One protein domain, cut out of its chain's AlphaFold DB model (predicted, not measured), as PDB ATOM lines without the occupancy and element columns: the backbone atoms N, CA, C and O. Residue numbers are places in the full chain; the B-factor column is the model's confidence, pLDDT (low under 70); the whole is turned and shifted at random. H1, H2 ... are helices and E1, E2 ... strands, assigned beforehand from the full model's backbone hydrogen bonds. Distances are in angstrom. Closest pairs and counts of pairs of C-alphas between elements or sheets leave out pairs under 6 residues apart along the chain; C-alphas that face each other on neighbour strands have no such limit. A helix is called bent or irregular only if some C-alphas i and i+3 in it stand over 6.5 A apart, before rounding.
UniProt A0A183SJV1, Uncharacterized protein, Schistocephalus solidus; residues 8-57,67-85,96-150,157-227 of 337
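AT A GLANCE: This is residues 8 to 57, 67 to 85, 96 to 150 and 157 to 227 of the 337 residues of an uncharacterized protein of Schistocephalus solidus (UniProt A0A183SJV1). A long strand, E7, sharply bent, is the spine of a strongly twisted, branched sheet: the hairpin E5 and E6 joins its first part, the hairpin E3 and E4 joins one side of its later part, and E8 the other side. H4 packs over E7 and E4, with H1 and H2 on H4 and the small hairpin E1 and E2 beyond them; a long loop, residues 187 to 203, lies at the far end from H1. The 195 printed residues hold, in order, H1 E1 E2 H2 E3 E4 E5 E6 E7 H3 E8 H4, a mixed class of helices and strands, and both sheets are antiparallel. The whole is only just loose, close to compact, with a radius of gyration of the C-alphas of 19.7 A and spans of 64 by 50 by 34 A.

HOW THE PARTS SIT: H1, residues 8 to 14, touches H4, residues 211 to 226, about perpendicular at 87 degrees, through residues 216 to 223 of H4 alone; the closest C-alphas, of Phe 8 and Glu 220, are 5.1 A apart. E1, residues 18 to 22, and E2, residues 25 to 28, form a hairpin, with N 19 and O 27 at 3.0 A. H2, residues 30 to 49, touches H4, closest at the C-alphas of Val 36 and Thr 212, 6.6 A, and is only just about perpendicular to it at 70.4 degrees. E3, residues 105 to 109, pairs with E4, residues 119 to 125, N 107 and O 121 being 2.9 A apart. E5, residues 131 to 136, pairs with E6, residues 141 to 144, N 134 and O 143 at 2.9 A. E7, residues 166 to 180, bends by 88 degrees at residue 169; E4 lies on one side of it, with N 122 and O 174 at 2.8 A, and E5 and E8, residues 204 to 209, on the other, with N 133 and O 168 at 2.8 A and N 177 and O 206 at 2.8 A. H3, residues 182 to 186, is not on this sheet. H4 is on it, at a height over the sheet of 10.2 A from a local plane fitted to just 6 C-alphas, over E4 and E7 and along the strands, at 22 degrees to E7 on the local plane; the C-alphas of Val 173 and Leu 214, the closest of E7 and H4, are 5.5 A apart. Every O i to N i+4 pair is within hydrogen-bond range in H1, H2 and H4; H3 has 0 of 1, and 1 of 2 for O i to N i+3.

IN THESE COORDINATES: H1 begins at C-alpha 8, (205.329, 188.127, 201.559). H2 is 28.5 A long, E4 19.3 A, E7 33.8 A, E8 17.0 A and H4 22.7 A. H4 ends at C-alpha 226, (208.338, 176.418, 201.315).

THE WHOLE: The C-alphas of His 14 and Thr 197, the two farthest apart, are 64.4 A apart. Cuts leave gaps of 18.6 A from C-alpha 57 to 67, 15.2 A from 85 to 96 and 13.1 A from 150 to 157. H3 to E8 is a long link. Mean pLDDT of the printed part is 75.3; 48 residues are under 70, among them 69 to 85 and 96 to 116.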
ATOM      1  N   PHE A   8     206.394 187.975 200.569       88.38
ATOM      2  CA  PHE A   8     205.329 188.127 201.559       88.38
ATOM      3  C   PHE A   8     204.553 189.436 201.346       88.38
ATOM      4  O   PHE A   8     203.357 189.465 201.606       88.38
ATOM      5  N   MET A   9     205.194 190.506 200.849       87.19
ATOM      6  CA  MET A   9     204.552 191.807 200.675       87.19
ATOM      7  C   MET A   9     203.540 191.727 199.543       87.19
ATOM      8  O   MET A   9     202.414 192.200 199.676       87.19
ATOM      9  N   GLN A  10     203.927 191.078 198.444       88.44
ATOM     10  CA  GLN A  10     203.037 190.824 197.316       88.44
ATOM     11  C   GLN A  10     201.841 189.987 197.769       88.44
ATOM     12  O   GLN A  10     200.697 190.348 197.500       88.44
ATOM     13  N   LEU A  11     202.093 188.923 198.535       90.56
ATOM     14  CA  LEU A  11     201.047 188.044 199.049       90.56
ATOM     15  C   LEU A  11     200.159 188.723 200.101       90.56
ATOM     16  O   LEU A  11     198.955 188.484 200.120       90.56
ATOM     17  N   PHE A  12     200.700 189.589 200.956       91.81
ATOM     18  CA  PHE A  12     199.919 190.325 201.951       91.81
ATOM     19  C   PHE A  12     198.969 191.314 201.288       91.81
ATOM     20  O   PHE A  12     197.806 191.392 201.677       91.81
ATOM     21  N   MET A  13     199.443 192.028 200.268       89.81
ATOM     22  CA  MET A  13     198.616 192.952 199.498       89.81
ATOM     23  C   MET A  13     197.566 192.197 198.671       89.81
ATOM     24  O   MET A  13     196.388 192.541 198.708       89.81
ATOM     25  N   HIS A  14     197.966 191.128 197.975       90.88
ATOM     26  CA  HIS A  14     197.067 190.323 197.142       90.88
ATOM     27  C   HIS A  14     195.960 189.631 197.952       90.88
ATOM     28  O   HIS A  14     194.819 189.569 197.503       90.88
ATOM     29  N   ASN A  15     196.268 189.149 199.161       91.12
ATOM     30  CA  ASN A  15     195.294 188.497 200.041       91.12
ATOM     31  C   ASN A  15     194.535 189.481 200.958       91.12
ATOM     32  O   ASN A  15     193.805 189.039 201.844       91.12
ATOM     33  N   GLY A  16     194.708 190.800 200.795       90.31
ATOM     34  CA  GLY A  16     194.023 191.815 201.611       90.31
ATOM     35  C   GLY A  16     194.432 191.826 203.089       90.31
ATOM     36  O   GLY A  16     193.707 192.337 203.938       90.31
ATOM     37  N   ILE A  17     195.594 191.253 203.413       92.06
ATOM     38  CA  ILE A  17     196.151 191.209 204.770       92.06
ATOM     39  C   ILE A  17     196.662 192.599 205.171       92.06
ATOM     40  O   ILE A  17     196.495 193.009 206.324       92.06
ATOM     41  N   LEU A  18     197.233 193.323 204.206       88.19
ATOM     42  CA  LEU A  18     197.606 194.729 204.304       88.19
ATOM     43  C   LEU A  18     196.979 195.530 203.170       88.19
ATOM     44  O   LEU A  18     196.833 195.036 202.054       88.19
ATOM     45  N   VAL A  19     196.689 196.795 203.452       87.06
ATOM     46  CA  VAL A  19     196.277 197.781 202.452       87.06
ATOM     47  C   VAL A  19     197.142 199.024 202.612       87.06
ATOM     48  O   VAL A  19     197.322 199.524 203.720       87.06
ATOM     49  N   THR A  20     197.696 199.539 201.518       81.94
ATOM     50  CA  THR A  20     198.473 200.785 201.541       81.94
ATOM     51  C   THR A  20     197.528 201.970 201.708       81.94
ATOM     52  O   THR A  20     196.598 202.126 200.921       81.94
ATOM     53  N   SER A  21     197.779 202.813 202.710       79.75
ATOM     54  CA  SER A  21     197.073 204.089 202.883       79.75
ATOM     55  C   SER A  21     197.839 205.231 202.213       79.75
ATOM     56  O   SER A  21     197.272 205.982 201.425       79.75
ATOM     57  N   SER A  22     199.142 205.323 202.476       73.19
ATOM     58  CA  SER A  22     200.069 206.263 201.840       73.19
ATOM     59  C   SER A  22     201.475 205.636 201.787       73.19
ATOM     60  O   SER A  22     201.669 204.544 202.332       73.19
ATOM     61  N   PRO A  23     202.468 206.238 201.102       73.56
ATOM     62  CA  PRO A  23     203.814 205.669 201.028       73.56
ATOM     63  C   PRO A  23     204.399 205.384 202.421       73.56
ATOM     64  O   PRO A  23     204.591 206.292 203.219       73.56
ATOM     65  N   GLY A  24     204.669 204.107 202.717       68.88
ATOM     66  CA  GLY A  24     205.187 203.667 204.020       68.88
ATOM     67  C   GLY A  24     204.145 203.518 205.135       68.88
ATOM     68  O   GLY A  24     204.503 203.080 206.227       68.88
ATOM     69  N   ILE A  25     202.869 203.821 204.875       73.25
ATOM     70  CA  ILE A  25     201.776 203.719 205.849       73.25
ATOM     71  C   ILE A  25     200.758 202.678 205.382       73.25
ATOM     72  O   ILE A  25     200.201 202.759 204.284       73.25
ATOM     73  N   PHE A  26     200.480 201.710 206.254       80.75
ATOM     74  CA  PHE A  26     199.634 200.561 205.949       80.75
ATOM     75  C   PHE A  26     198.490 200.426 206.950       80.75
ATOM     76  O   PHE A  26     198.676 200.596 208.155       80.75
ATOM     77  N   VAL A  27     197.319 200.052 206.442       82.94
ATOM     78  CA  VAL A  27     196.195 199.551 207.228       82.94
ATOM     79  C   VAL A  27     196.362 198.043 207.372       82.94
ATOM     80  O   VAL A  27     196.505 197.321 206.382       82.94
ATOM     81  N   MET A  28     196.351 197.568 208.615       85.75
ATOM     82  CA  MET A  28     196.391 196.144 208.932       85.75
ATOM     83  C   MET A  28     194.974 195.586 209.001       85.75
ATOM     84  O   MET A  28     194.125 196.118 209.713       85.75
ATOM     85  N   SER A  29     194.727 194.490 208.287       91.56
ATOM     86  CA  SER A  29     193.504 193.703 208.471       91.56
ATOM     87  C   SER A  29     193.456 193.072 209.874       91.56
ATOM     88  O   SER A  29     194.502 192.930 210.519       91.56
ATOM     89  N   PRO A  30     192.287 192.584 210.330       90.81
ATOM     90  CA  PRO A  30     192.199 191.806 211.568       90.81
ATOM     91  C   PRO A  30     193.156 190.604 211.600       90.81
ATOM     92  O   PRO A  30     193.693 190.269 212.651       90.81
ATOM     93  N   LEU A  31     193.423 189.983 210.444       90.25
ATOM     94  CA  LEU A  31     194.362 188.868 210.322       90.25
ATOM     95  C   LEU A  31     195.801 189.306 210.655       90.25
ATOM     96  O   LEU A  31     196.477 188.672 211.465       90.25
ATOM     97  N   ALA A  32     196.255 190.410 210.054       89.25
ATOM     98  CA  ALA A  32     197.580 190.970 210.314       89.25
ATOM     99  C   ALA A  32     197.721 191.432 211.769       89.25
ATOM    100  O   ALA A  32     198.728 191.138 212.414       89.25
ATOM    101  N   LEU A  33     196.699 192.116 212.293       87.44
ATOM    102  CA  LEU A  33     196.703 192.636 213.656       87.44
ATOM    103  C   LEU A  33     196.825 191.507 214.687       87.44
ATOM    104  O   LEU A  33     197.692 191.581 215.554       87.44
ATOM    105  N   ARG A  34     196.067 190.412 214.524       88.56
ATOM    106  CA  ARG A  34     196.177 189.221 215.388       88.56
ATOM    107  C   ARG A  34     197.598 188.663 215.432       88.56
ATOM    108  O   ARG A  34     198.091 188.312 216.502       88.56
ATOM    109  N   ALA A  35     198.276 188.582 214.288       88.06
ATOM    110  CA  ALA A  35     199.655 188.094 214.235       88.06
ATOM    111  C   ALA A  35     200.636 189.038 214.957       88.06
ATOM    112  O   ALA A  35     201.498 188.582 215.714       88.06
ATOM    113  N   VAL A  36     200.475 190.357 214.783       84.56
ATOM    114  CA  VAL A  36     201.268 191.374 215.498       84.56
ATOM    115  C   VAL A  36     201.039 191.293 217.008       84.56
ATOM    116  O   VAL A  36     202.002 191.357 217.773       84.56
ATOM    117  N   GLU A  37     199.796 191.123 217.455       83.38
ATOM    118  CA  GLU A  37     199.441 191.002 218.873       83.38
ATOM    119  C   GLU A  37     200.037 189.743 219.507       83.38
ATOM    120  O   GLU A  37     200.642 189.830 220.578       83.38
ATOM    121  N   LYS A  38     199.964 188.591 218.825       83.75
ATOM    122  CA  LYS A  38     200.600 187.345 219.286       83.75
ATOM    123  C   LYS A  38     202.111 187.502 219.442       83.75
ATOM    124  O   LYS A  38     202.659 187.149 220.488       83.75
ATOM    125  N   LEU A  39     202.779 188.081 218.442       83.06
ATOM    126  CA  LEU A  39     204.218 188.337 218.503       83.06
ATOM    127  C   LEU A  39     204.573 189.330 219.623       83.06
ATOM    128  O   LEU A  39     205.524 189.113 220.372       83.06
ATOM    129  N   SER A  40     203.784 190.393 219.779       82.12
ATOM    130  CA  SER A  40     203.963 191.397 220.837       82.12
ATOM    131  C   SER A  40     203.791 190.800 222.233       82.12
ATOM    132  O   SER A  40     204.555 191.130 223.144       82.12
ATOM    133  N   SER A  41     202.812 189.909 222.405       82.19
ATOM    134  CA  SER A  41     202.574 189.177 223.651       82.19
ATOM    135  C   SER A  41     203.749 188.256 223.981       82.19
ATOM    136  O   SER A  41     204.285 188.314 225.087       82.19
ATOM    137  N   PHE A  42     204.245 187.505 222.991       82.75
ATOM    138  CA  PHE A  42     205.427 186.659 223.152       82.75
ATOM    139  C   PHE A  42     206.665 187.455 223.586       82.75
ATOM    140  O   PHE A  42     207.332 187.083 224.552       82.75
ATOM    141  N   ILE A  43     206.956 188.576 222.915       82.12
ATOM    142  CA  ILE A  43     208.080 189.452 223.276       82.12
ATOM    143  C   ILE A  43     207.886 190.012 224.690       82.12
ATOM    144  O   ILE A  43     208.821 189.988 225.485       82.12
ATOM    145  N   SER A  44     206.673 190.460 225.028       80.44
ATOM    146  CA  SER A  44     206.357 190.978 226.368       80.44
ATOM    147  C   SER A  44     206.608 189.926 227.450       80.44
ATOM    148  O   SER A  44     207.233 190.232 228.461       80.44
ATOM    149  N   HIS A  45     206.188 188.680 227.220       82.56
ATOM    150  CA  HIS A  45     206.440 187.570 228.136       82.56
ATOM    151  C   HIS A  45     207.942 187.289 228.291       82.56
ATOM    152  O   HIS A  45     208.434 187.184 229.411       82.56
ATOM    153  N   LYS A  46     208.706 187.234 227.189       82.25
ATOM    154  CA  LYS A  46     210.165 187.022 227.254       82.25
ATOM    155  C   LYS A  46     210.899 188.155 227.967       82.25
ATOM    156  O   LYS A  46     211.838 187.878 228.707       82.25
ATOM    157  N   MET A  47     210.449 189.397 227.803       80.19
ATOM    158  CA  MET A  47     210.977 190.533 228.559       80.19
ATOM    159  C   MET A  47     210.632 190.429 230.048       80.19
ATOM    160  O   MET A  47     211.500 190.664 230.879       80.19
ATOM    161  N   ALA A  48     209.412 190.014 230.398       81.19
ATOM    162  CA  ALA A  48     209.016 189.827 231.793       81.19
ATOM    163  C   ALA A  48     209.848 188.744 232.505       81.19
ATOM    164  O   ALA A  48     210.251 188.942 233.649       81.19
ATOM    165  N   VAL A  49     210.177 187.639 231.822       84.38
ATOM    166  CA  VAL A  49     211.018 186.551 232.370       84.38
ATOM    167  C   VAL A  49     212.402 187.045 232.810       84.38
ATOM    168  O   VAL A  49     212.943 186.540 233.787       84.38
ATOM    169  N   ILE A  50     212.966 188.050 232.133       84.56
ATOM    170  CA  ILE A  50     214.265 188.649 232.494       84.56
ATOM    171  C   ILE A  50     214.132 189.860 233.437       84.56
ATOM    172  O   ILE A  50     215.074 190.636 233.579       84.56
ATOM    173  N   GLY A  51     212.967 190.046 234.064       82.94
ATOM    174  CA  GLY A  51     212.691 191.157 234.982       82.94
ATOM    175  C   GLY A  51     212.310 192.472 234.295       82.94
ATOM    176  O   GLY A  51     212.299 193.521 234.937       82.94
ATOM    177  N   GLY A  52     212.006 192.438 232.997       81.81
ATOM    178  CA  GLY A  52     211.575 193.603 232.236       81.81
ATOM    179  C   GLY A  52     210.166 194.053 232.617       81.81
ATOM    180  O   GLY A  52     209.247 193.244 232.725       81.81
ATOM    181  N   GLN A  53     209.979 195.358 232.779       81.69
ATOM    182  CA  GLN A  53     208.702 195.975 233.126       81.69
ATOM    183  C   GLN A  53     208.120 196.694 231.911       81.69
ATOM    184  O   GLN A  53     208.811 197.432 231.217       81.69
ATOM    185  N   LYS A  54     206.842 196.471 231.602       79.12
ATOM    186  CA  LYS A  54     206.210 197.127 230.455       79.12
ATOM    187  C   LYS A  54     205.762 198.538 230.840       79.12
ATOM    188  O   LYS A  54     205.006 198.699 231.794       79.12
ATOM    189  N   CYS A  55     206.165 199.535 230.059       79.31
ATOM    190  CA  CYS A  55     205.765 200.932 230.223       79.31
ATOM    191  C   CYS A  55     205.163 201.468 228.917       79.31
ATOM    192  O   CYS A  55     205.524 201.032 227.821       79.31
ATOM    193  N   LEU A  56     204.242 202.426 229.024       75.56
ATOM    194  CA  LEU A  56     203.667 203.132 227.881       75.56
ATOM    195  C   LEU A  56     204.071 204.601 227.952       75.56
ATOM    196  O   LEU A  56     203.799 205.269 228.945       75.56
ATOM    197  N   PHE A  57     204.686 205.098 226.884       74.88
ATOM    198  CA  PHE A  57     205.048 206.503 226.743       74.88
ATOM    199  C   PHE A  57     204.235 207.148 225.619       74.88
ATOM    200  O   PHE A  57     203.818 206.448 224.687       74.88
ATOM    201  N   SER A  67     216.299 218.702 222.185       71.44
ATOM    202  CA  SER A  67     217.351 219.719 222.120       71.44
ATOM    203  C   SER A  67     218.452 219.484 223.156       71.44
ATOM    204  O   SER A  67     219.612 219.772 222.878       71.44
ATOM    205  N   ARG A  68     218.115 218.921 224.327       70.25
ATOM    206  CA  ARG A  68     219.083 218.627 225.398       70.25
ATOM    207  C   ARG A  68     219.924 217.373 225.151       70.25
ATOM    208  O   ARG A  68     221.098 217.355 225.507       70.25
ATOM    209  N   SER A  69     219.342 216.323 224.574       65.19
ATOM    210  CA  SER A  69     220.034 215.046 224.334       65.19
ATOM    211  C   SER A  69     220.662 214.927 222.944       65.19
ATOM    212  O   SER A  69     221.447 214.012 222.715       65.19
ATOM    213  N   GLY A  70     220.285 215.787 221.991       60.38
ATOM    214  CA  GLY A  70     220.728 215.717 220.594       60.38
ATOM    215  C   GLY A  70     220.128 214.555 219.786       60.38
ATOM    216  O   GLY A  70     220.292 214.511 218.567       60.38
ATOM    217  N   ALA A  71     219.407 213.631 220.433       56.50
ATOM    218  CA  ALA A  71     218.777 212.472 219.810       56.50
ATOM    219  C   ALA A  71     217.500 212.018 220.557       56.50
ATOM    220  O   ALA A  71     217.373 212.243 221.767       56.50
ATOM    221  N   PRO A  72     216.562 211.341 219.862       49.19
ATOM    222  CA  PRO A  72     215.364 210.743 220.454       49.19
ATOM    223  C   PRO A  72     215.682 209.761 221.581       49.19
ATOM    224  O   PRO A  72     216.166 208.668 221.290       49.19
ATOM    225  N   LEU A  73     215.337 210.055 222.841       50.22
ATOM    226  CA  LEU A  73     215.209 208.990 223.841       50.22
ATOM    227  C   LEU A  73     214.347 209.368 225.042       50.22
ATOM    228  O   LEU A  73     214.321 210.499 225.517       50.22
ATOM    229  N   ILE A  74     213.633 208.349 225.512       43.53
ATOM    230  CA  ILE A  74     212.810 208.357 226.713       43.53
ATOM    231  C   ILE A  74     213.642 207.708 227.823       43.53
ATOM    232  O   ILE A  74     214.072 206.561 227.701       43.53
ATOM    233  N   LEU A  75     213.890 208.469 228.884       37.34
ATOM    234  CA  LEU A  75     214.652 208.082 230.069       37.34
ATOM    235  C   LEU A  75     213.796 207.208 230.999       37.34
ATOM    236  O   LEU A  75     212.806 207.721 231.510       37.34
ATOM    237  N   VAL A  76     214.190 205.957 231.294       40.81
ATOM    238  CA  VAL A  76     213.701 205.208 232.476       40.81
ATOM    239  C   VAL A  76     214.787 204.298 233.072       40.81
ATOM    240  O   VAL A  76     215.607 203.724 232.364       40.81
ATOM    241  N   ILE A  77     214.763 204.203 234.406       44.41
ATOM    242  CA  ILE A  77     215.779 203.670 235.337       44.41
ATOM    243  C   ILE A  77     215.699 202.132 235.524       44.41
ATOM    244  O   ILE A  77     216.549 201.526 236.169       44.41
ATOM    245  N   ILE A  78     214.705 201.467 234.937       48.44
ATOM    246  CA  ILE A  78     214.438 200.022 235.070       48.44
ATOM    247  C   ILE A  78     214.379 199.425 233.662       48.44
ATOM    248  O   ILE A  78     213.993 200.149 232.745       48.44
ATOM    249  N   LEU A  79     214.739 198.145 233.466       51.75
ATOM    250  CA  LEU A  79     214.597 197.434 232.183       51.75
ATOM    251  C   LEU A  79     213.148 197.551 231.688       51.75
ATOM    252  O   LEU A  79     212.293 196.749 232.045       51.75
ATOM    253  N   SER A  80     212.866 198.589 230.905       49.00
ATOM    254  CA  SER A  80     211.509 198.999 230.567       49.00
ATOM    255  C   SER A  80     211.252 198.713 229.101       49.00
ATOM    256  O   SER A  80     212.012 199.141 228.234       49.00
ATOM    257  N   LEU A  81     210.181 197.983 228.809       41.94
ATOM    258  CA  LEU A  81     209.747 197.683 227.452       41.94
ATOM    259  C   LEU A  81     208.560 198.574 227.095       41.94
ATOM    260  O   LEU A  81     207.521 198.517 227.747       41.94
ATOM    261  N   GLN A  82     208.673 199.312 225.995       52.09
ATOM    262  CA  GLN A  82     207.529 199.931 225.337       52.09
ATOM    263  C   GLN A  82     207.251 199.215 224.021       52.09
ATOM    264  O   GLN A  82     208.131 199.078 223.172       52.09
ATOM    265  N   ILE A  83     205.993 198.819 223.835       53.53
ATOM    266  CA  ILE A  83     205.465 198.432 222.529       53.53
ATOM    267  C   ILE A  83     204.509 199.537 222.104       53.53
ATOM    268  O   ILE A  83     203.413 199.656 222.645       53.53
ATOM    269  N   SER A  84     204.947 200.371 221.169       41.31
ATOM    270  CA  SER A  84     204.146 201.454 220.609       41.31
ATOM    271  C   SER A  84     204.463 201.637 219.133       41.31
ATOM    272  O   SER A  84     205.539 201.258 218.659       41.31
ATOM    273  N   ALA A  85     203.539 202.267 218.411       42.69
ATOM    274  CA  ALA A  85     203.854 202.808 217.101       42.69
ATOM    275  C   ALA A  85     204.955 203.873 217.243       42.69
ATOM    276  O   ALA A  85     204.947 204.673 218.182       42.69
ATOM    277  N   GLY A  96     208.100 197.405 202.554       56.78
ATOM    278  CA  GLY A  96     206.897 197.049 203.312       56.78
ATOM    279  C   GLY A  96     207.153 196.861 204.808       56.78
ATOM    280  O   GLY A  96     207.751 197.716 205.453       56.78
ATOM    281  N   LEU A  97     206.677 195.746 205.371       48.19
ATOM    282  CA  LEU A  97     206.833 195.432 206.795       48.19
ATOM    283  C   LEU A  97     208.203 194.855 207.170       48.19
ATOM    284  O   LEU A  97     208.304 194.373 208.283       48.19
ATOM    285  N   LEU A  98     209.234 194.805 206.321       53.69
ATOM    286  CA  LEU A  98     210.369 193.909 206.588       53.69
ATOM    287  C   LEU A  98     211.632 194.503 207.164       53.69
ATOM    288  O   LEU A  98     212.231 195.408 206.600       53.69
ATOM    289  N   ARG A  99     212.052 193.828 208.242       43.53
ATOM    290  CA  ARG A  99     213.403 193.338 208.550       43.53
ATOM    291  C   ARG A  99     213.311 192.119 209.516       43.53
ATOM    292  O   ARG A  99     212.710 192.237 210.579       43.53
ATOM    293  N   GLY A 100     213.880 190.948 209.167       28.44
ATOM    294  CA  GLY A 100     213.880 189.686 209.952       28.44
ATOM    295  C   GLY A 100     213.982 188.304 209.270       28.44
ATOM    296  O   GLY A 100     214.449 188.278 208.153       28.44
ATOM    297  N   LYS A 101     213.673 187.182 209.989       30.39
ATOM    298  CA  LYS A 101     214.610 186.080 210.424       30.39
ATOM    299  C   LYS A 101     214.417 184.618 209.955       30.39
ATOM    300  O   LYS A 101     213.344 184.088 210.188       30.39
ATOM    301  N   GLU A 102     215.516 183.922 209.584       22.44
ATOM    302  CA  GLU A 102     216.062 182.761 210.340       22.44
ATOM    303  C   GLU A 102     217.613 182.655 210.280       22.44
ATOM    304  O   GLU A 102     218.217 182.187 209.323       22.44
ATOM    305  N   PHE A 103     218.225 183.225 211.318       27.67
ATOM    306  CA  PHE A 103     219.419 182.905 212.123       27.67
ATOM    307  C   PHE A 103     219.657 184.194 212.925       27.67
ATOM    308  O   PHE A 103     219.599 185.297 212.376       27.67
ATOM    309  N   LEU A 104     219.846 184.112 214.243       30.92
ATOM    310  CA  LEU A 104     220.162 185.288 215.053       30.92
ATOM    311  C   LEU A 104     221.675 185.519 215.027       30.92
ATOM    312  O   LEU A 104     222.386 185.057 215.909       30.92
ATOM    313  N   MET A 105     222.174 186.220 214.008       44.38
ATOM    314  CA  MET A 105     223.550 186.711 214.039       44.38
ATOM    315  C   MET A 105     223.593 187.978 214.878       44.38
ATOM    316  O   MET A 105     222.944 188.956 214.518       44.38
ATOM    317  N   LYS A 106     224.323 187.931 215.993       46.25
ATOM    318  CA  LYS A 106     224.764 189.117 216.728       46.25
ATOM    319  C   LYS A 106     226.006 189.639 216.014       46.25
ATOM    320  O   LYS A 106     227.030 188.952 215.993       46.25
ATOM    321  N   VAL A 107     225.890 190.788 215.370       47.81
ATOM    322  CA  VAL A 107     226.978 191.412 214.619       47.81
ATOM    323  C   VAL A 107     227.352 192.703 215.337       47.81
ATOM    324  O   VAL A 107     226.446 193.481 215.626       47.81
ATOM    325  N   PRO A 108     228.641 192.944 215.638       60.78
ATOM    326  CA  PRO A 108     229.072 194.245 216.128       60.78
ATOM    327  C   PRO A 108     228.661 195.319 215.127       60.78
ATOM    328  O   PRO A 108     228.924 195.174 213.930       60.78
ATOM    329  N   ALA A 109     228.018 196.367 215.614       60.50
ATOM    330  CA  ALA A 109     227.538 197.462 214.793       60.50
ATOM    331  C   ALA A 109     228.212 198.775 215.201       60.50
ATOM    332  O   ALA A 109     228.924 198.851 216.205       60.50
ATOM    333  N   SER A 110     228.020 199.808 214.383       57.06
ATOM    334  CA  SER A 110     228.381 201.167 214.785       57.06
ATOM    335  C   SER A 110     227.264 201.749 215.652       57.06
ATOM    336  O   SER A 110     226.083 201.490 215.414       57.06
ATOM    337  N   GLY A 111     227.615 202.563 216.649       51.34
ATOM    338  CA  GLY A 111     226.614 203.229 217.486       51.34
ATOM    339  C   GLY A 111     225.863 204.366 216.768       51.34
ATOM    340  O   GLY A 111     224.821 204.821 217.240       51.34
ATOM    341  N   GLY A 112     226.317 204.784 215.580       64.25
ATOM    342  CA  GLY A 112     225.612 205.726 214.706       64.25
ATOM    343  C   GLY A 112     225.274 207.055 215.393       64.25
ATOM    344  O   GLY A 112     226.112 207.659 216.055       64.25
ATOM    345  N   LEU A 113     224.016 207.502 215.267       56.00
ATOM    346  CA  LEU A 113     223.504 208.713 215.938       56.00
ATOM    347  C   LEU A 113     223.496 208.609 217.474       56.00
ATOM    348  O   LEU A 113     223.295 209.617 218.143       56.00
ATOM    349  N   MET A 114     223.700 207.413 218.035       55.03
ATOM    350  CA  MET A 114     223.813 207.194 219.480       55.03
ATOM    351  C   MET A 114     225.259 207.354 219.994       55.03
ATOM    352  O   MET A 114     225.496 207.160 221.185       55.03
ATOM    353  N   GLY A 115     226.211 207.726 219.125       60.12
ATOM    354  CA  GLY A 115     227.628 207.943 219.449       60.12
ATOM    355  C   GLY A 115     228.491 206.680 219.332       60.12
ATOM    356  O   GLY A 115     228.006 205.632 218.916       60.12
ATOM    357  N   ASP A 116     229.767 206.759 219.731       64.75
ATOM    358  CA  ASP A 116     230.712 205.623 219.765       64.75
ATOM    359  C   ASP A 116     230.445 204.703 220.971       64.75
ATOM    360  O   ASP A 116     231.255 204.560 221.890       64.75
ATOM    361  N   CYS A 117     229.262 204.093 220.997       70.50
ATOM    362  CA  CYS A 117     228.892 203.107 222.003       70.50
ATOM    363  C   CYS A 117     229.047 201.677 221.466       70.50
ATOM    364  O   CYS A 117     228.754 201.430 220.293       70.50
ATOM    365  N   PRO A 118     229.456 200.707 222.309       78.50
ATOM    366  CA  PRO A 118     229.381 199.302 221.944       78.50
ATOM    367  C   PRO A 118     227.937 198.937 221.599       78.50
ATOM    368  O   PRO A 118     227.030 199.110 222.423       78.50
ATOM    369  N   SER A 119     227.728 198.432 220.387       81.81
ATOM    370  CA  SER A 119     226.415 198.025 219.918       81.81
ATOM    371  C   SER A 119     226.472 196.710 219.157       81.81
ATOM    372  O   SER A 119     227.492 196.332 218.575       81.81
ATOM    373  N   ASP A 120     225.354 195.995 219.191       80.19
ATOM    374  CA  ASP A 120     225.180 194.790 218.404       80.19
ATOM    375  C   ASP A 120     223.833 194.782 217.696       80.19
ATOM    376  O   ASP A 120     222.785 195.081 218.277       80.19
ATOM    377  N   GLU A 121     223.869 194.348 216.446       82.62
ATOM    378  CA  GLU A 121     222.705 194.147 215.605       82.62
ATOM    379  C   GLU A 121     222.347 192.676 215.502       82.62
ATOM    380  O   GLU A 121     223.196 191.785 215.440       82.62
ATOM    381  N   PHE A 122     221.047 192.426 215.423       83.94
ATOM    382  CA  PHE A 122     220.489 191.111 215.219       83.94
ATOM    383  C   PHE A 122     220.059 190.965 213.762       83.94
ATOM    384  O   PHE A 122     218.941 191.299 213.383       83.94
ATOM    385  N   GLN A 123     220.888 190.309 212.955       84.31
ATOM    386  CA  GLN A 123     220.749 190.267 211.492       84.31
ATOM    387  C   GLN A 123     220.242 188.940 210.928       84.31
ATOM    388  O   GLN A 123     220.509 187.882 211.505       84.31
ATOM    389  N   VAL A 124     219.491 188.987 209.828       83.88
ATOM    390  CA  VAL A 124     218.844 187.803 209.226       83.88
ATOM    391  C   VAL A 124     219.309 187.566 207.831       83.88
ATOM    392  O   VAL A 124     219.000 188.418 207.020       83.88
ATOM    393  N   PRO A 125     219.813 186.376 207.484       85.12
ATOM    394  CA  PRO A 125     220.090 186.072 206.094       85.12
ATOM    395  C   PRO A 125     218.807 185.976 205.254       85.12
ATOM    396  O   PRO A 125     218.018 185.043 205.417       85.12
ATOM    397  N   LEU A 126     218.630 186.926 204.335       85.56
ATOM    398  CA  LEU A 126     217.619 186.904 203.279       85.56
ATOM    399  C   LEU A 126     218.163 187.577 202.015       85.56
ATOM    400  O   LEU A 126     218.761 188.646 202.126       85.56
ATOM    401  N   PRO A 127     217.937 187.007 200.817       85.00
ATOM    402  CA  PRO A 127     218.464 187.557 199.563       85.00
ATOM    403  C   PRO A 127     218.059 189.014 199.297       85.00
ATOM    404  O   PRO A 127     218.846 189.791 198.762       85.00
ATOM    405  N   GLU A 128     216.846 189.383 199.691       84.19
ATOM    406  CA  GLU A 128     216.243 190.709 199.535       84.19
ATOM    407  C   GLU A 128     216.625 191.684 200.666       84.19
ATOM    408  O   GLU A 128     216.148 192.817 200.696       84.19
ATOM    409  N   GLY A 129     217.442 191.237 201.624       83.31
ATOM    410  CA  GLY A 129     217.890 192.044 202.750       83.31
ATOM    411  C   GLY A 129     218.713 193.265 202.332       83.31
ATOM    412  O   GLY A 129     219.476 193.208 201.368       83.31
ATOM    413  N   GLU A 130     218.553 194.363 203.071       82.31
ATOM    414  CA  GLU A 130     219.243 195.637 202.825       82.31
ATOM    415  C   GLU A 130     220.720 195.588 203.248       82.31
ATOM    416  O   GLU A 130     221.566 196.216 202.612       82.31
ATOM    417  N   ASP A 131     221.038 194.811 204.287       84.19
ATOM    418  CA  ASP A 131     222.358 194.788 204.910       84.19
ATOM    419  C   ASP A 131     223.220 193.676 204.311       84.19
ATOM    420  O   ASP A 131     222.863 192.497 204.354       84.19
ATOM    421  N   SER A 132     224.395 194.019 203.788       86.00
ATOM    422  CA  SER A 132     225.368 193.033 203.307       86.00
ATOM    423  C   SER A 132     226.331 192.624 204.419       86.00
ATOM    424  O   SER A 132     227.005 193.465 205.015       86.00
ATOM    425  N   LEU A 133     226.455 191.319 204.659       85.38
ATOM    426  CA  LEU A 133     227.337 190.753 205.678       85.38
ATOM    427  C   LEU A 133     228.353 189.790 205.075       85.38
ATOM    428  O   LEU A 133     228.065 189.048 204.135       85.38
ATOM    429  N   LEU A 134     229.534 189.744 205.687       85.62
ATOM    430  CA  LEU A 134     230.466 188.629 205.562       85.62
ATOM    431  C   LEU A 134     230.197 187.638 206.691       85.62
ATOM    432  O   LEU A 134     230.251 187.995 207.865       85.62
ATOM    433  N   TRP A 135     229.974 186.376 206.348       83.44
ATOM    434  CA  TRP A 135     229.615 185.310 207.275       83.44
ATOM    435  C   TRP A 135     230.606 184.158 207.231       83.44
ATOM    436  O   TRP A 135     230.933 183.640 206.167       83.44
ATOM    437  N   CYS A 136     231.060 183.701 208.394       82.88
ATOM    438  CA  CYS A 136     231.847 182.481 208.479       82.88
ATOM    439  C   CYS A 136     230.955 181.274 208.826       82.88
ATOM    440  O   CYS A 136     230.470 181.210 209.959       82.88
ATOM    441  N   PRO A 137     230.823 180.265 207.942       81.19
ATOM    442  CA  PRO A 137     230.005 179.083 208.220       81.19
ATOM    443  C   PRO A 137     230.586 178.185 209.323       81.19
ATOM    444  O   PRO A 137     229.854 177.407 209.921       81.19
ATOM    445  N   ARG A 138     231.891 178.296 209.619       83.00
ATOM    446  CA  ARG A 138     232.559 177.516 210.675       83.00
ATOM    447  C   ARG A 138     232.418 178.155 212.058       83.00
ATOM    448  O   ARG A 138     232.105 177.467 213.018       83.00
ATOM    449  N   CYS A 139     232.675 179.460 212.170       80.38
ATOM    450  CA  CYS A 139     232.620 180.173 213.453       80.38
ATOM    451  C   CYS A 139     231.222 180.655 213.832       80.38
ATOM    452  O   CYS A 139     231.038 181.101 214.960       80.38
ATOM    453  N   LEU A 140     230.290 180.657 212.878       76.31
ATOM    454  CA  LEU A 140     228.974 181.268 213.023       76.31
ATOM    455  C   LEU A 140     229.057 182.750 213.450       76.31
ATOM    456  O   LEU A 140     228.290 183.221 214.288       76.31
ATOM    457  N   LYS A 141     230.021 183.487 212.879       76.25
ATOM    458  CA  LYS A 141     230.244 184.920 213.136       76.25
ATOM    459  C   LYS A 141     230.100 185.732 211.854       76.25
ATOM    460  O   LYS A 141     230.664 185.359 210.821       76.25
ATOM    461  N   GLY A 142     229.370 186.840 211.961       76.44
ATOM    462  CA  GLY A 142     229.166 187.819 210.899       76.44
ATOM    463  C   GLY A 142     229.983 189.092 211.125       76.44
ATOM    464  O   GLY A 142     230.316 189.421 212.264       76.44
ATOM    465  N   LYS A 143     230.301 189.800 210.043       78.19
ATOM    466  CA  LYS A 143     230.831 191.167 210.058       78.19
ATOM    467  C   LYS A 143     230.090 192.014 209.020       78.19
ATOM    468  O   LYS A 143     229.793 191.469 207.951       78.19
ATOM    469  N   PRO A 144     229.820 193.301 209.293       76.50
ATOM    470  CA  PRO A 144     229.300 194.212 208.282       76.50
ATOM    471  C   PRO A 144     230.283 194.325 207.115       76.50
ATOM    472  O   PRO A 144     231.497 194.199 207.300       76.50
ATOM    473  N   VAL A 145     229.765 194.522 205.906       74.12
ATOM    474  CA  VAL A 145     230.592 194.927 204.767       74.12
ATOM    475  C   VAL A 145     230.757 196.443 204.840       74.12
ATOM    476  O   VAL A 145     229.791 197.172 204.637       74.12
ATOM    477  N   ASP A 146     231.966 196.922 205.133       62.03
ATOM    478  CA  ASP A 146     232.256 198.360 205.135       62.03
ATOM    479  C   ASP A 146     232.213 198.940 203.710       62.03
ATOM    480  O   ASP A 146     232.504 198.253 202.725       62.03
ATOM    481  N   SER A 147     231.930 200.239 203.588       52.84
ATOM    482  CA  SER A 147     231.899 200.971 202.308       52.84
ATOM    483  C   SER A 147     233.227 200.923 201.534       52.84
ATOM    484  O   SER A 147     233.241 201.009 200.306       52.84
ATOM    485  N   SER A 148     234.351 200.684 202.218       49.09
ATOM    486  CA  SER A 148     235.661 200.426 201.598       49.09
ATOM    487  C   SER A 148     235.717 199.110 200.800       49.09
ATOM    488  O   SER A 148     236.530 198.980 199.885       49.09
ATOM    489  N   PHE A 149     234.831 198.148 201.086       51.62
ATOM    490  CA  PHE A 149     234.752 196.847 200.411       51.62
ATOM    491  C   PHE A 149     233.758 196.800 199.243       51.62
ATOM    492  O   PHE A 149     233.831 195.861 198.445       51.62
ATOM    493  N   GLU A 150     232.855 197.776 199.095       48.69
ATOM    494  CA  GLU A 150     231.861 197.785 198.006       48.69
ATOM    495  C   GLU A 150     232.501 197.896 196.613       48.69
ATOM    496  O   GLU A 150     231.960 197.375 195.641       48.69
ATOM    497  N   THR A 157     237.136 187.341 202.187       69.94
ATOM    498  CA  THR A 157     237.961 187.497 203.390       69.94
ATOM    499  C   THR A 157     238.065 186.171 204.146       69.94
ATOM    500  O   THR A 157     237.069 185.472 204.343       69.94
ATOM    501  N   VAL A 158     239.267 185.815 204.593       76.88
ATOM    502  CA  VAL A 158     239.485 184.622 205.416       76.88
ATOM    503  C   VAL A 158     239.147 184.961 206.868       76.88
ATOM    504  O   VAL A 158     239.634 185.941 207.430       76.88
ATOM    505  N   CYS A 159     238.276 184.165 207.484       79.94
ATOM    506  CA  CYS A 159     237.952 184.287 208.900       79.94
ATOM    507  C   CYS A 159     239.168 183.909 209.764       79.94
ATOM    508  O   CYS A 159     240.024 183.142 209.337       79.94
ATOM    509  N   GLN A 160     239.201 184.340 211.027       81.75
ATOM    510  CA  GLN A 160     240.251 183.972 211.993       81.75
ATOM    511  C   GLN A 160     240.444 182.450 212.155       81.75
ATOM    512  O   GLN A 160     241.513 182.006 212.552       81.75
ATOM    513  N   CYS A 161     239.435 181.636 211.824       83.62
ATOM    514  CA  CYS A 161     239.523 180.171 211.834       83.62
ATOM    515  C   CYS A 161     240.073 179.545 210.535       83.62
ATOM    516  O   CYS A 161     239.982 178.326 210.361       83.62
ATOM    517  N   GLY A 162     240.538 180.360 209.586       83.19
ATOM    518  CA  GLY A 162     241.056 179.922 208.286       83.19
ATOM    519  C   GLY A 162     239.990 179.576 207.241       83.19
ATOM    520  O   GLY A 162     240.335 179.229 206.119       83.19
ATOM    521  N   SER A 163     238.694 179.655 207.572       84.12
ATOM    522  CA  SER A 163     237.613 179.423 206.600       84.12
ATOM    523  C   SER A 163     237.276 180.678 205.806       84.12
ATOM    524  O   SER A 163     237.224 181.777 206.361       84.12
ATOM    525  N   THR A 164     236.960 180.497 204.530       85.25
ATOM    526  CA  THR A 164     236.471 181.553 203.642       85.25
ATOM    527  C   THR A 164     235.126 182.092 204.130       85.25
ATOM    528  O   THR A 164     234.195 181.319 204.372       85.25
ATOM    529  N   MET A 165     235.018 183.411 204.296       85.44
ATOM    530  CA  MET A 165     233.752 184.057 204.641       85.44
ATOM    531  C   MET A 165     232.885 184.211 203.397       85.44
ATOM    532  O   MET A 165     233.380 184.585 202.344       85.44
ATOM    533  N   GLN A 166     231.592 183.941 203.518       85.56
ATOM    534  CA  GLN A 166     230.603 184.071 202.455       85.56
ATOM    535  C   GLN A 166     229.905 185.424 202.560       85.56
ATOM    536  O   GLN A 166     229.566 185.857 203.660       85.56
ATOM    537  N   ARG A 167     229.662 186.086 201.427       86.56
ATOM    538  CA  ARG A 167     228.801 187.270 201.399       86.56
ATOM    539  C   ARG A 167     227.342 186.825 201.388       86.56
ATOM    540  O   ARG A 167     226.974 185.965 200.590       86.56
ATOM    541  N   LEU A 168     226.527 187.421 202.246       86.19
ATOM    542  CA  LEU A 168     225.081 187.239 202.260       86.19
ATOM    543  C   LEU A 168     224.385 188.578 202.469       86.19
ATOM    544  O   LEU A 168     224.943 189.478 203.097       86.19
ATOM    545  N   ASN A 169     223.164 188.682 201.957       87.94
ATOM    546  CA  ASN A 169     222.275 189.795 202.258       87.94
ATOM    547  C   ASN A 169     221.456 189.467 203.499       87.94
ATOM    548  O   ASN A 169     221.205 188.294 203.809       87.94
ATOM    549  N   SER A 170     221.064 190.507 204.223       85.81
ATOM    550  CA  SER A 170     220.396 190.352 205.492       85.81
ATOM    551  C   SER A 170     219.513 191.511 205.916       85.81
ATOM    552  O   SER A 170     219.523 192.579 205.312       85.81
ATOM    553  N   VAL A 171     218.682 191.264 206.925       86.06
ATOM    554  CA  VAL A 171     217.740 192.254 207.437       86.06
ATOM    555  C   VAL A 171     217.782 192.357 208.965       86.06
ATOM    556  O   VAL A 171     217.560 191.369 209.665       86.06
ATOM    557  N   GLU A 172     218.017 193.561 209.489       85.75
ATOM    558  CA  GLU A 172     218.166 193.852 210.926       85.75
ATOM    559  C   GLU A 172     216.835 193.822 211.712       85.75
ATOM    560  O   GLU A 172     216.020 194.734 211.606       85.75
ATOM    561  N   VAL A 173     216.585 192.843 212.588       85.38
ATOM    562  CA  VAL A 173     215.327 192.819 213.399       85.38
ATOM    563  C   VAL A 173     215.396 193.617 214.676       85.38
ATOM    564  O   VAL A 173     214.365 193.883 215.297       85.38
ATOM    565  N   GLY A 174     216.603 193.911 215.123       84.69
ATOM    566  CA  GLY A 174     216.815 194.514 216.412       84.69
ATOM    567  C   GLY A 174     218.255 194.917 216.610       84.69
ATOM    568  O   GLY A 174     219.155 194.417 215.940       84.69
ATOM    569  N   HIS A 175     218.434 195.802 217.573       82.69
ATOM    570  CA  HIS A 175     219.695 196.456 217.857       82.69
ATOM    571  C   HIS A 175     219.765 196.704 219.360       82.69
ATOM    572  O   HIS A 175     218.785 197.148 219.969       82.69
ATOM    573  N   CYS A 176     220.904 196.402 219.971       83.88
ATOM    574  CA  CYS A 176     221.199 196.779 221.342       83.88
ATOM    575  C   CYS A 176     222.400 197.720 221.420       83.88
ATOM    576  O   CYS A 176     223.407 197.493 220.756       83.88
ATOM    577  N   PHE A 177     222.300 198.734 222.273       80.88
ATOM    578  CA  PHE A 177     223.327 199.743 222.504       80.88
ATOM    579  C   PHE A 177     223.649 199.821 223.992       80.88
ATOM    580  O   PHE A 177     222.735 199.907 224.820       80.88
ATOM    581  N   LEU A 178     224.933 199.861 224.336       84.12
ATOM    582  CA  LEU A 178     225.386 200.232 225.673       84.12
ATOM    583  C   LEU A 178     225.697 201.731 225.701       84.12
ATOM    584  O   LEU A 178     226.824 202.147 225.460       84.12
ATOM    585  N   LEU A 179     224.683 202.541 225.994       83.38
ATOM    586  CA  LEU A 179     224.735 204.005 225.899       83.38
ATOM    587  C   LEU A 179     225.650 204.669 226.940       83.38
ATOM    588  O   LEU A 179     225.962 205.851 226.810       83.38
ATOM    589  N   GLY A 180     226.056 203.945 227.985       86.12
ATOM    590  CA  GLY A 180     226.871 204.509 229.058       86.12
ATOM    591  C   GLY A 180     226.133 205.654 229.749       86.12
ATOM    592  O   GLY A 180     224.958 205.515 230.079       86.12
ATOM    593  N   THR A 181     226.806 206.782 229.954       86.81
ATOM    594  CA  THR A 181     226.245 207.948 230.651       86.81
ATOM    595  C   THR A 181     225.765 209.050 229.706       86.81
ATOM    596  O   THR A 181     225.390 210.121 230.177       86.81
ATOM    597  N   SER A 182     225.770 208.826 228.384       81.81
ATOM    598  CA  SER A 182     225.517 209.877 227.385       81.81
ATOM    599  C   SER A 182     224.215 210.640 227.641       81.81
ATOM    600  O   SER A 182     224.194 211.861 227.570       81.81
ATOM    601  N   TYR A 183     223.146 209.937 228.016       80.44
ATOM    602  CA  TYR A 183     221.849 210.561 228.299       80.44
ATOM    603  C   TYR A 183     221.723 211.064 229.734       80.44
ATOM    604  O   TYR A 183     221.193 212.144 229.972       80.44
ATOM    605  N   THR A 184     222.210 210.302 230.709       85.50
ATOM    606  CA  THR A 184     222.088 210.662 232.128       85.50
ATOM    607  C   THR A 184     222.886 211.908 232.466       85.50
ATOM    608  O   THR A 184     222.435 212.690 233.293       85.50
ATOM    609  N   SER A 185     224.013 212.134 231.786       84.62
ATOM    610  CA  SER A 185     224.778 213.373 231.902       84.62
ATOM    611  C   SER A 185     224.032 214.581 231.320       84.62
ATOM    612  O   SER A 185     224.134 215.663 231.878       84.62
ATOM    613  N   CYS A 186     223.245 214.421 230.247       83.38
ATOM    614  CA  CYS A 186     222.454 215.520 229.665       83.38
ATOM    615  C   CYS A 186     221.247 215.935 230.528       83.38
ATOM    616  O   CYS A 186     220.781 217.077 230.448       83.38
ATOM    617  N   PHE A 187     220.709 214.996 231.311       84.50
ATOM    618  CA  PHE A 187     219.518 215.188 232.145       84.50
ATOM    619  C   PHE A 187     219.822 215.257 233.648       84.50
ATOM    620  O   PHE A 187     218.889 215.216 234.446       84.50
ATOM    621  N   ASP A 188     221.099 215.348 234.030       85.06
ATOM    622  CA  ASP A 188     221.557 215.437 235.425       85.06
ATOM    623  C   ASP A 188     221.035 214.292 236.318       85.06
ATOM    624  O   ASP A 188     220.726 214.459 237.500       85.06
ATOM    625  N   VAL A 189     220.931 213.090 235.744       83.75
ATOM    626  CA  VAL A 189     220.422 211.895 236.428       83.75
ATOM    627  C   VAL A 189     221.573 211.177 237.118       83.75
ATOM    628  O   VAL A 189     222.450 210.595 236.473       83.75
ATOM    629  N   SER A 190     221.534 211.159 238.446       83.88
ATOM    630  CA  SER A 190     222.522 210.480 239.277       83.88
ATOM    631  C   SER A 190     221.863 209.567 240.307       83.88
ATOM    632  O   SER A 190     220.698 209.737 240.668       83.88
ATOM    633  N   ILE A 191     222.611 208.558 240.752       82.12
ATOM    634  CA  ILE A 191     222.200 207.626 241.798       82.12
ATOM    635  C   ILE A 191     223.187 207.698 242.963       82.12
ATOM    636  O   ILE A 191     224.404 207.699 242.765       82.12
ATOM    637  N   ALA A 192     222.653 207.757 244.180       80.62
ATOM    638  CA  ALA A 192     223.413 207.567 245.407       80.62
ATOM    639  C   ALA A 192     223.253 206.110 245.853       80.62
ATOM    640  O   ALA A 192     222.136 205.588 245.887       80.62
ATOM    641  N   THR A 193     224.357 205.438 246.175       74.31
ATOM    642  CA  THR A 193     224.299 204.117 246.806       74.31
ATOM    643  C   THR A 193     224.427 204.282 248.320       74.31
ATOM    644  O   THR A 193     225.113 205.196 248.767       74.31
ATOM    645  N   PRO A 194     223.822 203.407 249.144       74.75
ATOM    646  CA  PRO A 194     223.959 203.495 250.603       74.75
ATOM    647  C   PRO A 194     225.413 203.413 251.099       74.75
ATOM    648  O   PRO A 194     225.694 203.744 252.245       74.75
ATOM    649  N   GLN A 195     226.318 202.923 250.249       73.75
ATOM    650  CA  GLN A 195     227.725 202.674 250.550       73.75
ATOM    651  C   GLN A 195     228.648 203.822 250.108       73.75
ATOM    652  O   GLN A 195     229.800 203.854 250.530       73.75
ATOM    653  N   GLU A 196     228.168 204.767 249.293       69.75
ATOM    654  CA  GLU A 196     228.971 205.862 248.740       69.75
ATOM    655  C   GLU A 196     228.346 207.219 249.081       69.75
ATOM    656  O   GLU A 196     227.165 207.463 248.848       69.75
ATOM    657  N   THR A 197     229.159 208.146 249.592       66.31
ATOM    658  CA  THR A 197     228.751 209.534 249.870       66.31
ATOM    659  C   THR A 197     228.602 210.388 248.608       66.31
ATOM    660  O   THR A 197     227.984 211.448 248.666       66.31
ATOM    661  N   SER A 198     229.147 209.951 247.466       73.00
ATOM    662  CA  SER A 198     229.100 210.674 246.190       73.00
ATOM    663  C   SER A 198     228.083 210.075 245.218       73.00
ATOM    664  O   SER A 198     228.119 208.877 244.938       73.00
ATOM    665  N   SER A 199     227.226 210.918 244.639       78.69
ATOM    666  CA  SER A 199     226.309 210.528 243.564       78.69
ATOM    667  C   SER A 199     227.071 210.235 242.270       78.69
ATOM    668  O   SER A 199     227.899 211.045 241.849       78.69
ATOM    669  N   ARG A 200     226.755 209.125 241.597       82.50
ATOM    670  CA  ARG A 200     227.340 208.757 240.297       82.50
ATOM    671  C   ARG A 200     226.297 208.784 239.179       82.50
ATOM    672  O   ARG A 200     225.138 208.456 239.442       82.50
ATOM    673  N   PRO A 201     226.664 209.168 237.943       82.44
ATOM    674  CA  PRO A 201     225.747 209.106 236.812       82.44
ATOM    675  C   PRO A 201     225.333 207.657 236.545       82.44
ATOM    676  O   PRO A 201     226.130 206.722 236.664       82.44
ATOM    677  N   LEU A 202     224.063 207.468 236.203       83.25
ATOM    678  CA  LEU A 202     223.528 206.148 235.894       83.25
ATOM    679  C   LEU A 202     224.059 205.675 234.527       83.25
ATOM    680  O   LEU A 202     224.157 206.454 233.590       83.25
ATOM    681  N   HIS A 203     224.381 204.391 234.379       84.12
ATOM    682  CA  HIS A 203     224.664 203.825 233.058       84.12
ATOM    683  C   HIS A 203     223.373 203.322 232.412       84.12
ATOM    684  O   HIS A 203     222.561 202.664 233.062       84.12
ATOM    685  N   MET A 204     223.206 203.595 231.121       83.31
ATOM    686  CA  MET A 204     222.039 203.206 230.340       83.31
ATOM    687  C   MET A 204     222.393 202.211 229.235       83.31
ATOM    688  O   MET A 204     223.477 202.240 228.650       83.31
ATOM    689  N   GLY A 205     221.423 201.360 228.915       82.50
ATOM    690  CA  GLY A 205     221.396 200.537 227.712       82.50
ATOM    691  C   GLY A 205     220.059 200.708 226.998       82.50
ATOM    692  O   GLY A 205     219.047 201.011 227.629       82.50
ATOM    693  N   CYS A 206     220.050 200.527 225.682       82.06
ATOM    694  CA  CYS A 206     218.840 200.563 224.868       82.06
ATOM    695  C   CYS A 206     218.748 199.293 224.028       82.06
ATOM    696  O   CYS A 206     219.733 198.865 223.431       82.06
ATOM    697  N   TYR A 207     217.555 198.705 223.974       84.00
ATOM    698  CA  TYR A 207     217.275 197.478 223.235       84.00
ATOM    699  C   TYR A 207     216.039 197.707 222.368       84.00
ATOM    700  O   TYR A 207     214.950 197.976 222.878       84.00
ATOM    701  N   GLY A 208     216.205 197.627 221.052       80.38
ATOM    702  CA  GLY A 208     215.133 197.800 220.080       80.38
ATOM    703  C   GLY A 208     214.850 196.506 219.334       80.38
ATOM    704  O   GLY A 208     215.770 195.879 218.821       80.38
ATOM    705  N   ILE A 209     213.573 196.129 219.231       82.94
ATOM    706  CA  ILE A 209     213.095 195.067 218.336       82.94
ATOM    707  C   ILE A 209     212.008 195.670 217.451       82.94
ATOM    708  O   ILE A 209     211.019 196.211 217.949       82.94
ATOM    709  N   GLY A 210     212.168 195.578 216.133       80.81
ATOM    710  CA  GLY A 210     211.107 195.943 215.202       80.81
ATOM    711  C   GLY A 210     210.064 194.829 215.152       80.81
ATOM    712  O   GLY A 210     210.335 193.778 214.593       80.81
ATOM    713  N   ILE A 211     208.875 195.023 215.724       84.69
ATOM    714  CA  ILE A 211     207.864 193.949 215.801       84.69
ATOM    715  C   ILE A 211     207.247 193.647 214.436       84.69
ATOM    716  O   ILE A 211     207.280 192.509 213.980       84.69
ATOM    717  N   THR A 212     206.699 194.664 213.770       84.25
ATOM    718  CA  THR A 212     206.125 194.539 212.414       84.25
ATOM    719  C   THR A 212     207.158 194.024 211.424       84.25
ATOM    720  O   THR A 212     206.888 193.147 210.609       84.25
ATOM    721  N   ARG A 213     208.362 194.541 211.627       85.38
ATOM    722  CA  ARG A 213     209.619 194.177 211.025       85.38
ATOM    723  C   ARG A 213     209.900 192.683 211.094       85.38
ATOM    724  O   ARG A 213     209.859 191.992 210.082       85.38
ATOM    725  N   LEU A 214     210.077 192.186 212.310       87.25
ATOM    726  CA  LEU A 214     210.320 190.786 212.612       87.25
ATOM    727  C   LEU A 214     209.201 189.894 212.074       87.25
ATOM    728  O   LEU A 214     209.497 188.838 211.516       87.25
ATOM    729  N   LEU A 215     207.942 190.324 212.215       88.31
ATOM    730  CA  LEU A 215     206.776 189.587 211.742       88.31
ATOM    731  C   LEU A 215     206.859 189.325 210.249       88.31
ATOM    732  O   LEU A 215     206.865 188.167 209.835       88.31
ATOM    733  N   GLY A 216     206.909 190.393 209.449       89.00
ATOM    734  CA  GLY A 216     206.861 190.226 208.009       89.00
ATOM    735  C   GLY A 216     208.012 189.337 207.552       89.00
ATOM    736  O   GLY A 216     207.874 188.569 206.608       89.00
ATOM    737  N   THR A 217     209.161 189.422 208.214       88.62
ATOM    738  CA  THR A 217     210.345 188.791 207.661       88.62
ATOM    739  C   THR A 217     210.586 187.387 208.151       88.62
ATOM    740  O   THR A 217     211.179 186.583 207.438       88.62
ATOM    741  N   ALA A 218     210.017 187.039 209.298       89.06
ATOM    742  CA  ALA A 218     209.747 185.644 209.564       89.06
ATOM    743  C   ALA A 218     208.819 185.075 208.472       89.06
ATOM    744  O   ALA A 218     209.138 184.047 207.886       89.06
ATOM    745  N   VAL A 219     207.727 185.762 208.112       90.56
ATOM    746  CA  VAL A 219     206.826 185.278 207.048       90.56
ATOM    747  C   VAL A 219     207.541 185.145 205.706       90.56
ATOM    748  O   VAL A 219     207.375 184.119 205.053       90.56
ATOM    749  N   GLU A 220     208.371 186.111 205.310       90.00
ATOM    750  CA  GLU A 220     209.207 185.997 204.111       90.00
ATOM    751  C   GLU A 220     210.070 184.738 204.162       90.00
ATOM    752  O   GLU A 220     210.019 183.918 203.249       90.00
ATOM    753  N   TYR A 221     210.825 184.555 205.245       87.50
ATOM    754  CA  TYR A 221     211.730 183.424 205.390       87.50
ATOM    755  C   TYR A 221     211.000 182.078 205.264       87.50
ATOM    756  O   TYR A 221     211.388 181.229 204.456       87.50
ATOM    757  N   PHE A 222     209.921 181.882 206.027       87.44
ATOM    758  CA  PHE A 222     209.169 180.625 206.009       87.44
ATOM    759  C   PHE A 222     208.434 180.409 204.687       87.44
ATOM    760  O   PHE A 222     208.352 179.273 204.218       87.44
ATOM    761  N   THR A 223     207.935 181.485 204.073       88.88
ATOM    762  CA  THR A 223     207.300 181.422 202.753       88.88
ATOM    763  C   THR A 223     208.325 180.971 201.727       88.88
ATOM    764  O   THR A 223     208.113 179.945 201.095       88.88
ATOM    765  N   ARG A 224     209.491 181.631 201.644       84.50
ATOM    766  CA  ARG A 224     210.586 181.268 200.729       84.50
ATOM    767  C   ARG A 224     211.037 179.824 200.876       84.50
ATOM    768  O   ARG A 224     211.180 179.132 199.875       84.50
ATOM    769  N   LYS A 225     211.233 179.361 202.111       82.12
ATOM    770  CA  LYS A 225     211.665 177.988 202.396       82.12
ATOM    771  C   LYS A 225     210.662 176.940 201.908       82.12
ATOM    772  O   LYS A 225     211.057 175.840 201.547       82.12
ATOM    773  N   ALA A 226     209.374 177.275 201.886       77.88
ATOM    774  CA  ALA A 226     208.338 176.418 201.315       77.88
ATOM    775  C   ALA A 226     208.143 176.624 199.801       77.88
ATOM    776  O   ALA A 226     207.493 175.796 199.156       77.88
ATOM    777  N   ASN A 227     208.672 177.719 199.241       66.50
ATOM    778  CA  ASN A 227     208.223 178.258 197.962       66.50
ATOM    779  C   ASN A 227     208.757 177.547 196.719       66.50
ATOM    780  O   ASN A 227     208.297 177.829 195.618       66.50
TER     781      ASN A 227